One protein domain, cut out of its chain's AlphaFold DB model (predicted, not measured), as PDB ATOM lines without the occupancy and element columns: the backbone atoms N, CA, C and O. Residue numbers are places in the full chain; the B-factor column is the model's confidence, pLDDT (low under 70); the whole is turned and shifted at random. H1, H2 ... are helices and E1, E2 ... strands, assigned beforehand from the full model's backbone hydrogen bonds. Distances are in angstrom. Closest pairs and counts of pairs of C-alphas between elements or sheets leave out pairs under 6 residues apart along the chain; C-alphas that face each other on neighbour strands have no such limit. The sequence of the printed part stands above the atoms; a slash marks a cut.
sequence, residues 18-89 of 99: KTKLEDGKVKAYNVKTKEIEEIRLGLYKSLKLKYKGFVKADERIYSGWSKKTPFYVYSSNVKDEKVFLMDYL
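What this domain is: This is residues 18 to 89 of the 99 residues of an uncharacterized protein of Candidatus Parvarchaeum acidophilus ARMAN-5 (UniProt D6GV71). Two three-stranded meanders, E1 E2 E3 and E4 E5 E6, cross each other and join through E2 and E6 into one strongly twisted sheet, with the single helix H1 packed on it. The E4 to E5 turn near Gly 64 and the E5 to E6 turn at Asp 80 mark the two ends of the long axis. The printed part has 72 residues, with the named strands E1, E2 and E3, then the one named helix H1, then the named strands E4, E5 and E6 along the chain, class mixed, helices and strands; in the branched sheet the neighbour pairs E1 and E2, E2 and E3, E4 and E5, and E5 and E6 are antiparallel, while E2 and E6 are parallel. The whole is compact, with a radius of gyration of the C-alphas of 12.2 A, and elongated, spanning 41 by 26 by 17 A.

Where its parts are: E1, residues 20 to 22, begins at C-alpha 20 (12.692, -54.862, -17.910). E2 is residues 25 to 30, 14.6 A, and E3 residues 36 to 40. H1, residues 43 to 52, is 14.0 A long. E4, residues 54 to 60, is 17.8 A; E5, residues 69 to 78, 28.2 A; E6, residues 81 to 88, 23.1 A, ending at C-alpha 88 (4.454, -37.641, -17.117).

How they stand to each other: E1 and E6 lie on one side of E2, E3 on the other. Hairpin E1 and E2 has N 22 and O 25 at 2.9 A; hairpin E2 and E3 has N 28 and O 37 at 2.9 A. E2 and E6 are parallel at 68 degrees, with N 86 and O 29 at 2.8 A. Hairpin E5 and E6 has N 74 and O 85 at 2.9 A; hairpin E4 and E5 has N 55 and O 73 at 2.8 A. H1 is on the sheet at a height of 7.6 A, only just over E5, on which 3 of its C-alphas fall, and slantwise to the strands at 49 degrees to E5 on the local plane. Its closest C-alphas to E4 are those of Leu 49 and Val 55, 5.5 A apart. In H1 every O i to N i+4 pair is within hydrogen-bond range. E1 and E4 are apart.

The domain as a whole: The C-alphas of Gly 64 and Asp 80, the two farthest apart, are 41.6 A from each other. The printed part has no cut and no long link. Residues 62 to 66 and 89 have pLDDT under 70.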
ATOM      1  N   LYS A  18       7.710 -58.275 -15.080       87.25
ATOM      2  CA  LYS A  18       6.942 -57.738 -16.225       87.25
ATOM      3  C   LYS A  18       7.598 -56.523 -16.872       87.25
ATOM      4  O   LYS A  18       7.426 -56.278 -18.069       87.25
ATOM      5  N   THR A  19       8.340 -55.757 -16.083       90.88
ATOM      6  CA  THR A  19       9.122 -54.609 -16.548       90.88
ATOM      7  C   THR A  19      10.587 -54.994 -16.654       90.88
ATOM      8  O   THR A  19      11.095 -55.699 -15.787       90.88
ATOM      9  N   LYS A  20      11.280 -54.525 -17.690       93.06
ATOM     10  CA  LYS A  20      12.692 -54.862 -17.910       93.06
ATOM     11  C   LYS A  20      13.407 -53.808 -18.737       93.06
ATOM     12  O   LYS A  20      12.776 -53.118 -19.534       93.06
ATOM     13  N   LEU A  21      14.720 -53.718 -18.570       91.38
ATOM     14  CA  LEU A  21      15.604 -52.855 -19.348       91.38
ATOM     15  C   LEU A  21      16.582 -53.737 -20.127       91.38
ATOM     16  O   LEU A  21      17.426 -54.392 -19.522       91.38
ATOM     17  N   GLU A  22      16.475 -53.728 -21.453       89.00
ATOM     18  CA  GLU A  22      17.293 -54.534 -22.367       89.00
ATOM     19  C   GLU A  22      17.685 -53.686 -23.580       89.00
ATOM     20  O   GLU A  22      16.831 -53.034 -24.173       89.00
ATOM     21  N   ASP A  23      18.970 -53.675 -23.939       83.62
ATOM     22  CA  ASP A  23      19.491 -53.191 -25.228       83.62
ATOM     23  C   ASP A  23      18.843 -51.910 -25.783       83.62
ATOM     24  O   ASP A  23      18.287 -51.863 -26.881       83.62
ATOM     25  N   GLY A  24      18.902 -50.822 -25.008       87.62
ATOM     26  CA  GLY A  24      18.381 -49.528 -25.460       87.62
ATOM     27  C   GLY A  24      16.857 -49.386 -25.357       87.62
ATOM     28  O   GLY A  24      16.318 -48.345 -25.745       87.62
ATOM     29  N   LYS A  25      16.159 -50.397 -24.834       93.00
ATOM     30  CA  LYS A  25      14.708 -50.430 -24.647       93.00
ATOM     31  C   LYS A  25      14.332 -50.706 -23.203       93.00
ATOM     32  O   LYS A  25      15.022 -51.426 -22.488       93.00
ATOM     33  N   VAL A  26      13.200 -50.165 -22.782       94.38
ATOM     34  CA  VAL A  26      12.627 -50.439 -21.468       94.38
ATOM     35  C   VAL A  26      11.157 -50.794 -21.613       94.38
ATOM     36  O   VAL A  26      10.407 -50.067 -22.255       94.38
ATOM     37  N   LYS A  27      10.745 -51.908 -21.013       94.88
ATOM     38  CA  LYS A  27       9.342 -52.182 -20.713       94.88
ATOM     39  C   LYS A  27       9.048 -51.545 -19.369       94.88
ATOM     40  O   LYS A  27       9.546 -52.034 -18.356       94.88
ATOM     41  N   ALA A  28       8.306 -50.449 -19.378       92.38
ATOM     42  CA  ALA A  28       7.963 -49.690 -18.187       92.38
ATOM     43  C   ALA A  28       6.448 -49.656 -18.008       92.38
ATOM     44  O   ALA A  28       5.695 -49.573 -18.976       92.38
ATOM     45  N   TYR A  29       5.996 -49.708 -16.765       90.88
ATOM     46  CA  TYR A  29       4.585 -49.560 -16.451       90.88
ATOM     47  C   TYR A  29       4.195 -48.081 -16.442       90.88
ATOM     48  O   TYR A  29       4.744 -47.294 -15.670       90.88
ATOM     49  N   ASN A  30       3.250 -47.698 -17.295       87.44
ATOM     50  CA  ASN A  30       2.695 -46.357 -17.329       87.44
ATOM     51  C   ASN A  30       1.755 -46.164 -16.135       87.44
ATOM     52  O   ASN A  30       0.669 -46.742 -16.060       87.44
ATOM     53  N   VAL A  31       2.153 -45.294 -15.209       83.62
ATOM     54  CA  VAL A  31       1.402 -45.029 -13.975       83.62
ATOM     55  C   VAL A  31       0.011 -44.452 -14.263       83.62
ATOM     56  O   VAL A  31      -0.913 -44.672 -13.468       83.62
ATOM     57  N   LYS A  32      -0.156 -43.754 -15.394       79.06
ATOM     58  CA  LYS A  32      -1.401 -43.105 -15.811       79.06
ATOM     59  C   LYS A  32      -2.372 -44.062 -16.495       79.06
ATOM     60  O   LYS A  32      -3.535 -44.089 -16.100       79.06
ATOM     61  N   THR A  33      -1.923 -44.804 -17.507       82.12
ATOM     62  CA  THR A  33      -2.791 -45.731 -18.264       82.12
ATOM     63  C   THR A  33      -2.910 -47.096 -17.601       82.12
ATOM     64  O   THR A  33      -3.834 -47.832 -17.918       82.12
ATOM     65  N   LYS A  34      -2.030 -47.407 -16.638       83.12
ATOM     66  CA  LYS A  34      -1.953 -48.703 -15.949       83.12
ATOM     67  C   LYS A  34      -1.568 -49.859 -16.880       83.12
ATOM     68  O   LYS A  34      -1.852 -51.015 -16.578       83.12
ATOM     69  N   GLU A  35      -0.869 -49.552 -17.967       86.44
ATOM     70  CA  GLU A  35      -0.420 -50.506 -18.983       86.44
ATOM     71  C   GLU A  35       1.109 -50.584 -19.041       86.44
ATOM     72  O   GLU A  35       1.810 -49.673 -18.605       86.44
ATOM     73  N   ILE A  36       1.642 -51.679 -19.586       91.31
ATOM     74  CA  ILE A  36       3.079 -51.814 -19.840       91.31
ATOM     75  C   ILE A  36       3.374 -51.285 -21.237       91.31
ATOM     76  O   ILE A  36       2.827 -51.775 -22.221       91.31
ATOM     77  N   GLU A  37       4.294 -50.335 -21.319       91.25
ATOM     78  CA  GLU A  37       4.743 -49.747 -22.571       91.25
ATOM     79  C   GLU A  37       6.210 -50.087 -22.834       91.25
ATOM     80  O   GLU A  37       7.053 -50.024 -21.937       91.25
ATOM     81  N   GLU A  38       6.532 -50.429 -24.083       93.88
ATOM     82  CA  GLU A  38       7.916 -50.554 -24.540       93.88
ATOM     83  C   GLU A  38       8.399 -49.209 -25.091       93.88
ATOM     84  O   GLU A  38       7.858 -48.677 -26.060       93.88
ATOM     85  N   ILE A  39       9.449 -48.665 -24.484       92.75
ATOM     86  CA  ILE A  39      10.014 -47.359 -24.812       92.75
ATOM     87  C   ILE A  39      11.437 -47.564 -25.319       92.75
ATOM     88  O   ILE A  39      12.273 -48.179 -24.654       92.75
ATOM     89  N   ARG A  40      11.742 -47.001 -26.489       92.62
ATOM     90  CA  ARG A  40      13.104 -46.960 -27.032       92.62
ATOM     91  C   ARG A  40      13.826 -45.742 -26.460       92.62
ATOM     92  O   ARG A  40      13.497 -44.611 -26.790       92.62
ATOM     93  N   LEU A  41      14.801 -45.977 -25.588       87.06
ATOM     94  CA  LEU A  41      15.611 -44.936 -24.952       87.06
ATOM     95  C   LEU A  41      16.916 -44.674 -25.722       87.06
ATOM     96  O   LEU A  41      17.451 -43.565 -25.679       87.06
ATOM     97  N   GLY A  42      17.428 -45.681 -26.432       90.44
ATOM     98  CA  GLY A  42      18.783 -45.666 -26.981       90.44
ATOM     99  C   GLY A  42      19.843 -45.907 -25.899       90.44
ATOM    100  O   GLY A  42      19.581 -45.795 -24.700       90.44
ATOM    101  N   LEU A  43      21.063 -46.245 -26.323       88.69
ATOM    102  CA  LEU A  43      22.107 -46.774 -25.435       88.69
ATOM    103  C   LEU A  43      22.454 -45.828 -24.271       88.69
ATOM    104  O   LEU A  43      22.470 -46.247 -23.115       88.69
ATOM    105  N   TYR A  44      22.666 -44.539 -24.554       90.44
ATOM    106  CA  TYR A  44      23.054 -43.559 -23.533       90.44
ATOM    107  C   TYR A  44      21.992 -43.390 -22.435       90.44
ATOM    108  O   TYR A  44      22.305 -43.415 -21.243       90.44
ATOM    109  N   LYS A  45      20.714 -43.247 -22.816       91.38
ATOM    110  CA  LYS A  45      19.617 -43.078 -21.852       91.38
ATOM    111  C   LYS A  45      19.343 -44.371 -21.081       91.38
ATOM    112  O   LYS A  45      19.070 -44.291 -19.887       91.38
ATOM    113  N   SER A  46      19.475 -45.540 -21.713       91.44
ATOM    114  CA  SER A  46      19.381 -46.831 -21.018       91.44
ATOM    115  C   SER A  46      20.477 -47.006 -19.971       91.44
ATOM    116  O   SER A  46      20.176 -47.414 -18.852       91.44
ATOM    117  N   LEU A  47      21.727 -46.635 -20.269       90.88
ATOM    118  CA  LEU A  47      22.802 -46.641 -19.269       90.88
ATOM    119  C   LEU A  47      22.498 -45.661 -18.132       90.88
ATOM    120  O   LEU A  47      22.600 -46.022 -16.959       90.88
ATOM    121  N   LYS A  48      22.047 -44.446 -18.458       90.06
ATOM    122  CA  LYS A  48      21.652 -43.459 -17.448       90.06
ATOM    123  C   LYS A  48      20.541 -43.987 -16.537       90.06
ATOM    124  O   LYS A  48      20.651 -43.830 -15.327       90.06
ATOM    125  N   LEU A  49      19.529 -44.657 -17.086       89.69
ATOM    126  CA  LEU A  49      18.468 -45.302 -16.309       89.69
ATOM    127  C   LEU A  49      19.007 -46.456 -15.451       89.69
ATOM    128  O   LEU A  49      18.643 -46.565 -14.285       89.69
ATOM    129  N   LYS A  50      19.921 -47.279 -15.980       88.50
ATOM    130  CA  LYS A  50      20.536 -48.391 -15.235       88.50
ATOM    131  C   LYS A  50      21.292 -47.911 -13.993       88.50
ATOM    132  O   LYS A  50      21.153 -48.530 -12.936       88.50
ATOM    133  N   TYR A  51      22.068 -46.833 -14.129       87.00
ATOM    134  CA  TYR A  51      22.944 -46.322 -13.068       87.00
ATOM    135  C   TYR A  51      22.282 -45.297 -12.148       87.00
ATOM    136  O   TYR A  51      22.522 -45.330 -10.949       87.00
ATOM    137  N   LYS A  52      21.469 -44.382 -12.688       85.75
ATOM    138  CA  LYS A  52      20.841 -43.300 -11.906       85.75
ATOM    139  C   LYS A  52      19.399 -43.588 -11.507       85.75
ATOM    140  O   LYS A  52      18.818 -42.804 -10.775       85.75
ATOM    141  N   GLY A  53      18.799 -44.645 -12.051       86.75
ATOM    142  CA  GLY A  53      17.410 -45.003 -11.781       86.75
ATOM    143  C   GLY A  53      16.374 -44.018 -12.320       86.75
ATOM    144  O   GLY A  53      15.197 -44.183 -12.037       86.75
ATOM    145  N   PHE A  54      16.774 -43.012 -13.106       87.69
ATOM    146  CA  PHE A  54      15.872 -41.987 -13.632       87.69
ATOM    147  C   PHE A  54      16.387 -41.385 -14.945       87.69
ATOM    148  O   PHE A  54      17.567 -41.030 -15.073       87.69
ATOM    149  N   VAL A  55      15.497 -41.216 -15.927       90.62
ATOM    150  CA  VAL A  55      15.807 -40.545 -17.194       90.62
ATOM    151  C   VAL A  55      14.579 -39.870 -17.811       90.62
ATOM    152  O   VAL A  55      13.486 -40.429 -17.828       90.62
ATOM    153  N   LYS A  56      14.770 -38.679 -18.394       90.75
ATOM    154  CA  LYS A  56      13.816 -38.110 -19.359       90.75
ATOM    155  C   LYS A  56      13.851 -38.972 -20.618       90.75
ATOM    156  O   LYS A  56      14.874 -38.998 -21.310       90.75
ATOM    157  N   ALA A  57      12.766 -39.683 -20.892       89.12
ATOM    158  CA  ALA A  57      12.717 -40.650 -21.975       89.12
ATOM    159  C   ALA A  57      12.523 -39.950 -23.320       89.12
ATOM    160  O   ALA A  57      13.433 -39.981 -24.148       89.12
ATOM    161  N   ASP A  58      11.401 -39.256 -23.499       89.31
ATOM    162  CA  ASP A  58      11.122 -38.442 -24.682       89.31
ATOM    163  C   ASP A  58       9.968 -37.460 -24.394       89.31
ATOM    164  O   ASP A  58       9.613 -37.229 -23.234       89.31
ATOM    165  N   GLU A  59       9.392 -36.861 -25.429       87.94
ATOM    166  CA  GLU A  59       8.228 -35.986 -25.341       87.94
ATOM    167  C   GLU A  59       7.101 -36.489 -26.252       87.94
ATOM    168  O   GLU A  59       7.336 -36.857 -27.401       87.94
ATOM    169  N   ARG A  60       5.858 -36.498 -25.756       84.31
ATOM    170  CA  ARG A  60       4.666 -36.871 -26.540       84.31
ATOM    171  C   ARG A  60       3.818 -35.645 -26.849       84.31
ATOM    172  O   ARG A  60       3.726 -34.726 -26.035       84.31
ATOM    173  N   ILE A  61       3.178 -35.647 -28.015       75.81
ATOM    174  CA  ILE A  61       2.129 -34.686 -28.373       75.81
ATOM    175  C   ILE A  61       0.792 -35.396 -28.193       75.81
ATOM    176  O   ILE A  61       0.576 -36.457 -28.776       75.81
ATOM    177  N   TYR A  62      -0.095 -34.816 -27.390       67.56
ATOM    178  CA  TYR A  62      -1.479 -35.270 -27.307       67.56
ATOM    179  C   TYR A  62      -2.322 -34.581 -28.379       67.56
ATOM    180  O   TYR A  62      -2.089 -33.419 -28.716       67.56
ATOM    181  N   SER A  63      -3.310 -35.298 -28.914       50.31
ATOM    182  CA  SER A  63      -4.239 -34.734 -29.896       50.31
ATOM    183  C   SER A  63      -4.937 -33.499 -29.309       50.31
ATOM    184  O   SER A  63      -5.451 -33.546 -28.191       50.31
ATOM    185  N   GLY A  64      -4.895 -32.380 -30.036       63.88
ATOM    186  CA  GLY A  64      -5.427 -31.087 -29.588       63.88
ATOM    187  C   GLY A  64      -4.460 -30.220 -28.767       63.88
ATOM    188  O   GLY A  64      -4.847 -29.133 -28.348       63.88
ATOM    189  N   TRP A  65      -3.215 -30.656 -28.535       65.00
ATOM    190  CA  TRP A  65      -2.196 -29.869 -27.828       65.00
ATOM    191  C   TRP A  65      -1.132 -29.336 -28.793       65.00
ATOM    192  O   TRP A  65      -0.590 -30.074 -29.610       65.00
ATOM    193  N   SER A  66      -0.771 -28.057 -28.653       60.81
ATOM    194  CA  SER A  66       0.323 -27.426 -29.414       60.81
ATOM    195  C   SER A  66       1.705 -27.625 -28.782       60.81
ATOM    196  O   SER A  66       2.724 -27.346 -29.411       60.81
ATOM    197  N   LYS A  67       1.761 -28.106 -27.533       74.19
ATOM    198  CA  LYS A  67       3.000 -28.288 -26.767       74.19
ATOM    199  C   LYS A  67       3.294 -29.767 -26.542       74.19
ATOM    200  O   LYS A  67       2.393 -30.551 -26.254       74.19
ATOM    201  N   LYS A  68       4.576 -30.121 -26.644       79.94
ATOM    202  CA  LYS A  68       5.084 -31.450 -26.295       79.94
ATOM    203  C   LYS A  68       5.156 -31.593 -24.776       79.94
ATOM    204  O   LYS A  68       5.654 -30.695 -24.096       79.94
ATOM    205  N   THR A  69       4.704 -32.728 -24.258       82.44
ATOM    206  CA  THR A  69       4.791 -33.059 -22.833       82.44
ATOM    207  C   THR A  69       5.907 -34.076 -22.622       82.44
ATOM    208  O   THR A  69       5.846 -35.166 -23.202       82.44
ATOM    209  N   PRO A  70       6.928 -33.764 -21.806       86.06
ATOM    210  CA  PRO A  70       7.985 -34.712 -21.504       86.06
ATOM    211  C   PRO A  70       7.461 -35.845 -20.619       86.06
ATOM    212  O   PRO A  70       6.695 -35.613 -19.680       86.06
ATOM    213  N   PHE A  71       7.932 -37.057 -20.886       87.38
ATOM    214  CA  PHE A  71       7.726 -38.206 -20.014       87.38
ATOM    215  C   PHE A  71       9.061 -38.783 -19.555       87.38
ATOM    216  O   PHE A  71      10.108 -38.642 -20.201       87.38
ATOM    217  N   TYR A  72       9.019 -39.415 -18.395       90.88
ATOM    218  CA  TYR A  72      10.182 -39.875 -17.662       90.88
ATOM    219  C   TYR A  72      10.030 -41.354 -17.367       90.88
ATOM    220  O   TYR A  72       8.921 -41.841 -17.159       90.88
ATOM    221  N   VAL A  73      11.157 -42.054 -17.354       90.38
ATOM    222  CA  VAL A  73      11.232 -43.437 -16.903       90.38
ATOM    223  C   VAL A  73      12.133 -43.491 -15.689       90.38
ATOM    224  O   VAL A  73      13.205 -42.879 -15.677       90.38
ATOM    225  N   TYR A  74      11.706 -44.236 -14.682       89.56
ATOM    226  CA  TYR A  74      12.446 -44.426 -13.451       89.56
ATOM    227  C   TYR A  74      12.369 -45.871 -12.981       89.56
ATOM    228  O   TYR A  74      11.479 -46.620 -13.382       89.56
ATOM    229  N   SER A  75      13.345 -46.284 -12.183       87.56
ATOM    230  CA  SER A  75      13.396 -47.616 -11.594       87.56
ATOM    231  C   SER A  75      13.134 -47.544 -10.100       87.56
ATOM    232  O   SER A  75      13.738 -46.717  -9.420       87.56
ATOM    233  N   SER A  76      12.311 -48.452  -9.596       85.00
ATOM    234  CA  SER A  76      12.156 -48.724  -8.169       85.00
ATOM    235  C   SER A  76      12.700 -50.115  -7.858       85.00
ATOM    236  O   SER A  76      12.598 -51.007  -8.700       85.00
ATOM    237  N   ASN A  77      13.269 -50.310  -6.670       84.19
ATOM    238  CA  ASN A  77      13.652 -51.640  -6.199       84.19
ATOM    239  C   ASN A  77      12.482 -52.244  -5.419       84.19
ATOM    240  O   ASN A  77      11.967 -51.624  -4.490       84.19
ATOM    241  N   VAL A  78      12.058 -53.442  -5.803       82.12
ATOM    242  CA  VAL A  78      10.974 -54.193  -5.166       82.12
ATOM    243  C   VAL A  78      11.454 -55.628  -5.012       82.12
ATOM    244  O   VAL A  78      11.700 -56.287  -6.015       82.12
ATOM    245  N   LYS A  79      11.593 -56.108  -3.769       79.56
ATOM    246  CA  LYS A  79      12.104 -57.462  -3.462       79.56
ATOM    247  C   LYS A  79      13.421 -57.776  -4.192       79.56
ATOM    248  O   LYS A  79      13.529 -58.790  -4.868       79.56
ATOM    249  N   ASP A  80      14.380 -56.853  -4.115       82.19
ATOM    250  CA  ASP A  80      15.695 -56.938  -4.774       82.19
ATOM    251  C   ASP A  80      15.674 -56.941  -6.318       82.19
ATOM    252  O   ASP A  80      16.724 -56.997  -6.960       82.19
ATOM    253  N   GLU A  81      14.501 -56.778  -6.935       83.69
ATOM    254  CA  GLU A  81      14.343 -56.643  -8.379       83.69
ATOM    255  C   GLU A  81      14.041 -55.199  -8.794       83.69
ATOM    256  O   GLU A  81      13.339 -54.447  -8.112       83.69
ATOM    257  N   LYS A  82      14.553 -54.798  -9.964       86.50
ATOM    258  CA  LYS A  82      14.257 -53.483 -10.544       86.50
ATOM    259  C   LYS A  82      12.942 -53.518 -11.310       86.50
ATOM    260  O   LYS A  82      12.834 -54.174 -12.344       86.50
ATOM    261  N   VAL A  83      11.994 -52.709 -10.861       89.81
ATOM    262  CA  VAL A  83      10.751 -52.414 -11.574       89.81
ATOM    263  C   VAL A  83      10.885 -51.076 -12.283       89.81
ATOM    264  O   VAL A  83      11.336 -50.103 -11.684       89.81
ATOM    265  N   PHE A  84      10.480 -51.001 -13.550       90.88
ATOM    266  CA  PHE A  84      10.541 -49.768 -14.337       90.88
ATOM    267  C   PHE A  84       9.161 -49.140 -14.497       90.88
ATOM    268  O   PHE A  84       8.196 -49.795 -14.888       90.88
ATOM    269  N   LEU A  85       9.083 -47.845 -14.233       90.06
ATOM    270  CA  LEU A  85       7.860 -47.057 -14.243       90.06
ATOM    271  C   LEU A  85       8.024 -45.895 -15.215       90.06
ATOM    272  O   LEU A  85       9.110 -45.329 -15.335       90.06
ATOM    273  N   MET A  86       6.948 -45.553 -15.915       88.88
ATOM    274  CA  MET A  86       6.864 -44.367 -16.753       88.88
ATOM    275  C   MET A  86       5.806 -43.428 -16.189       88.88
ATOM    276  O   MET A  86       4.679 -43.852 -15.922       88.88
ATOM    277  N   ASP A  87       6.151 -42.150 -16.075       86.06
ATOM    278  CA  ASP A  87       5.196 -41.110 -15.706       86.06
ATOM    279  C   ASP A  87       5.441 -39.809 -16.481       86.06
ATOM    280  O   ASP A  87       6.509 -39.576 -17.063       86.06
ATOM    281  N   TYR A  88       4.424 -38.959 -16.504       79.50
ATOM    282  CA  TYR A  88       4.454 -37.641 -17.117       79.50
ATOM    283  C   TYR A  88       4.591 -36.594 -16.021       79.50
ATOM    284  O   TYR A  88       3.961 -36.679 -14.968       79.50
ATOM    285  N   LEU A  89       5.388 -35.559 -16.280       68.81
ATOM    286  CA  LEU A  89       5.494 -34.442 -15.350       68.81
ATOM    287  C   LEU A  89       4.219 -33.597 -15.454       68.81
ATOM    288  O   LEU A  89       4.126 -32.662 -16.248       68.81
TER     289      LEU A  89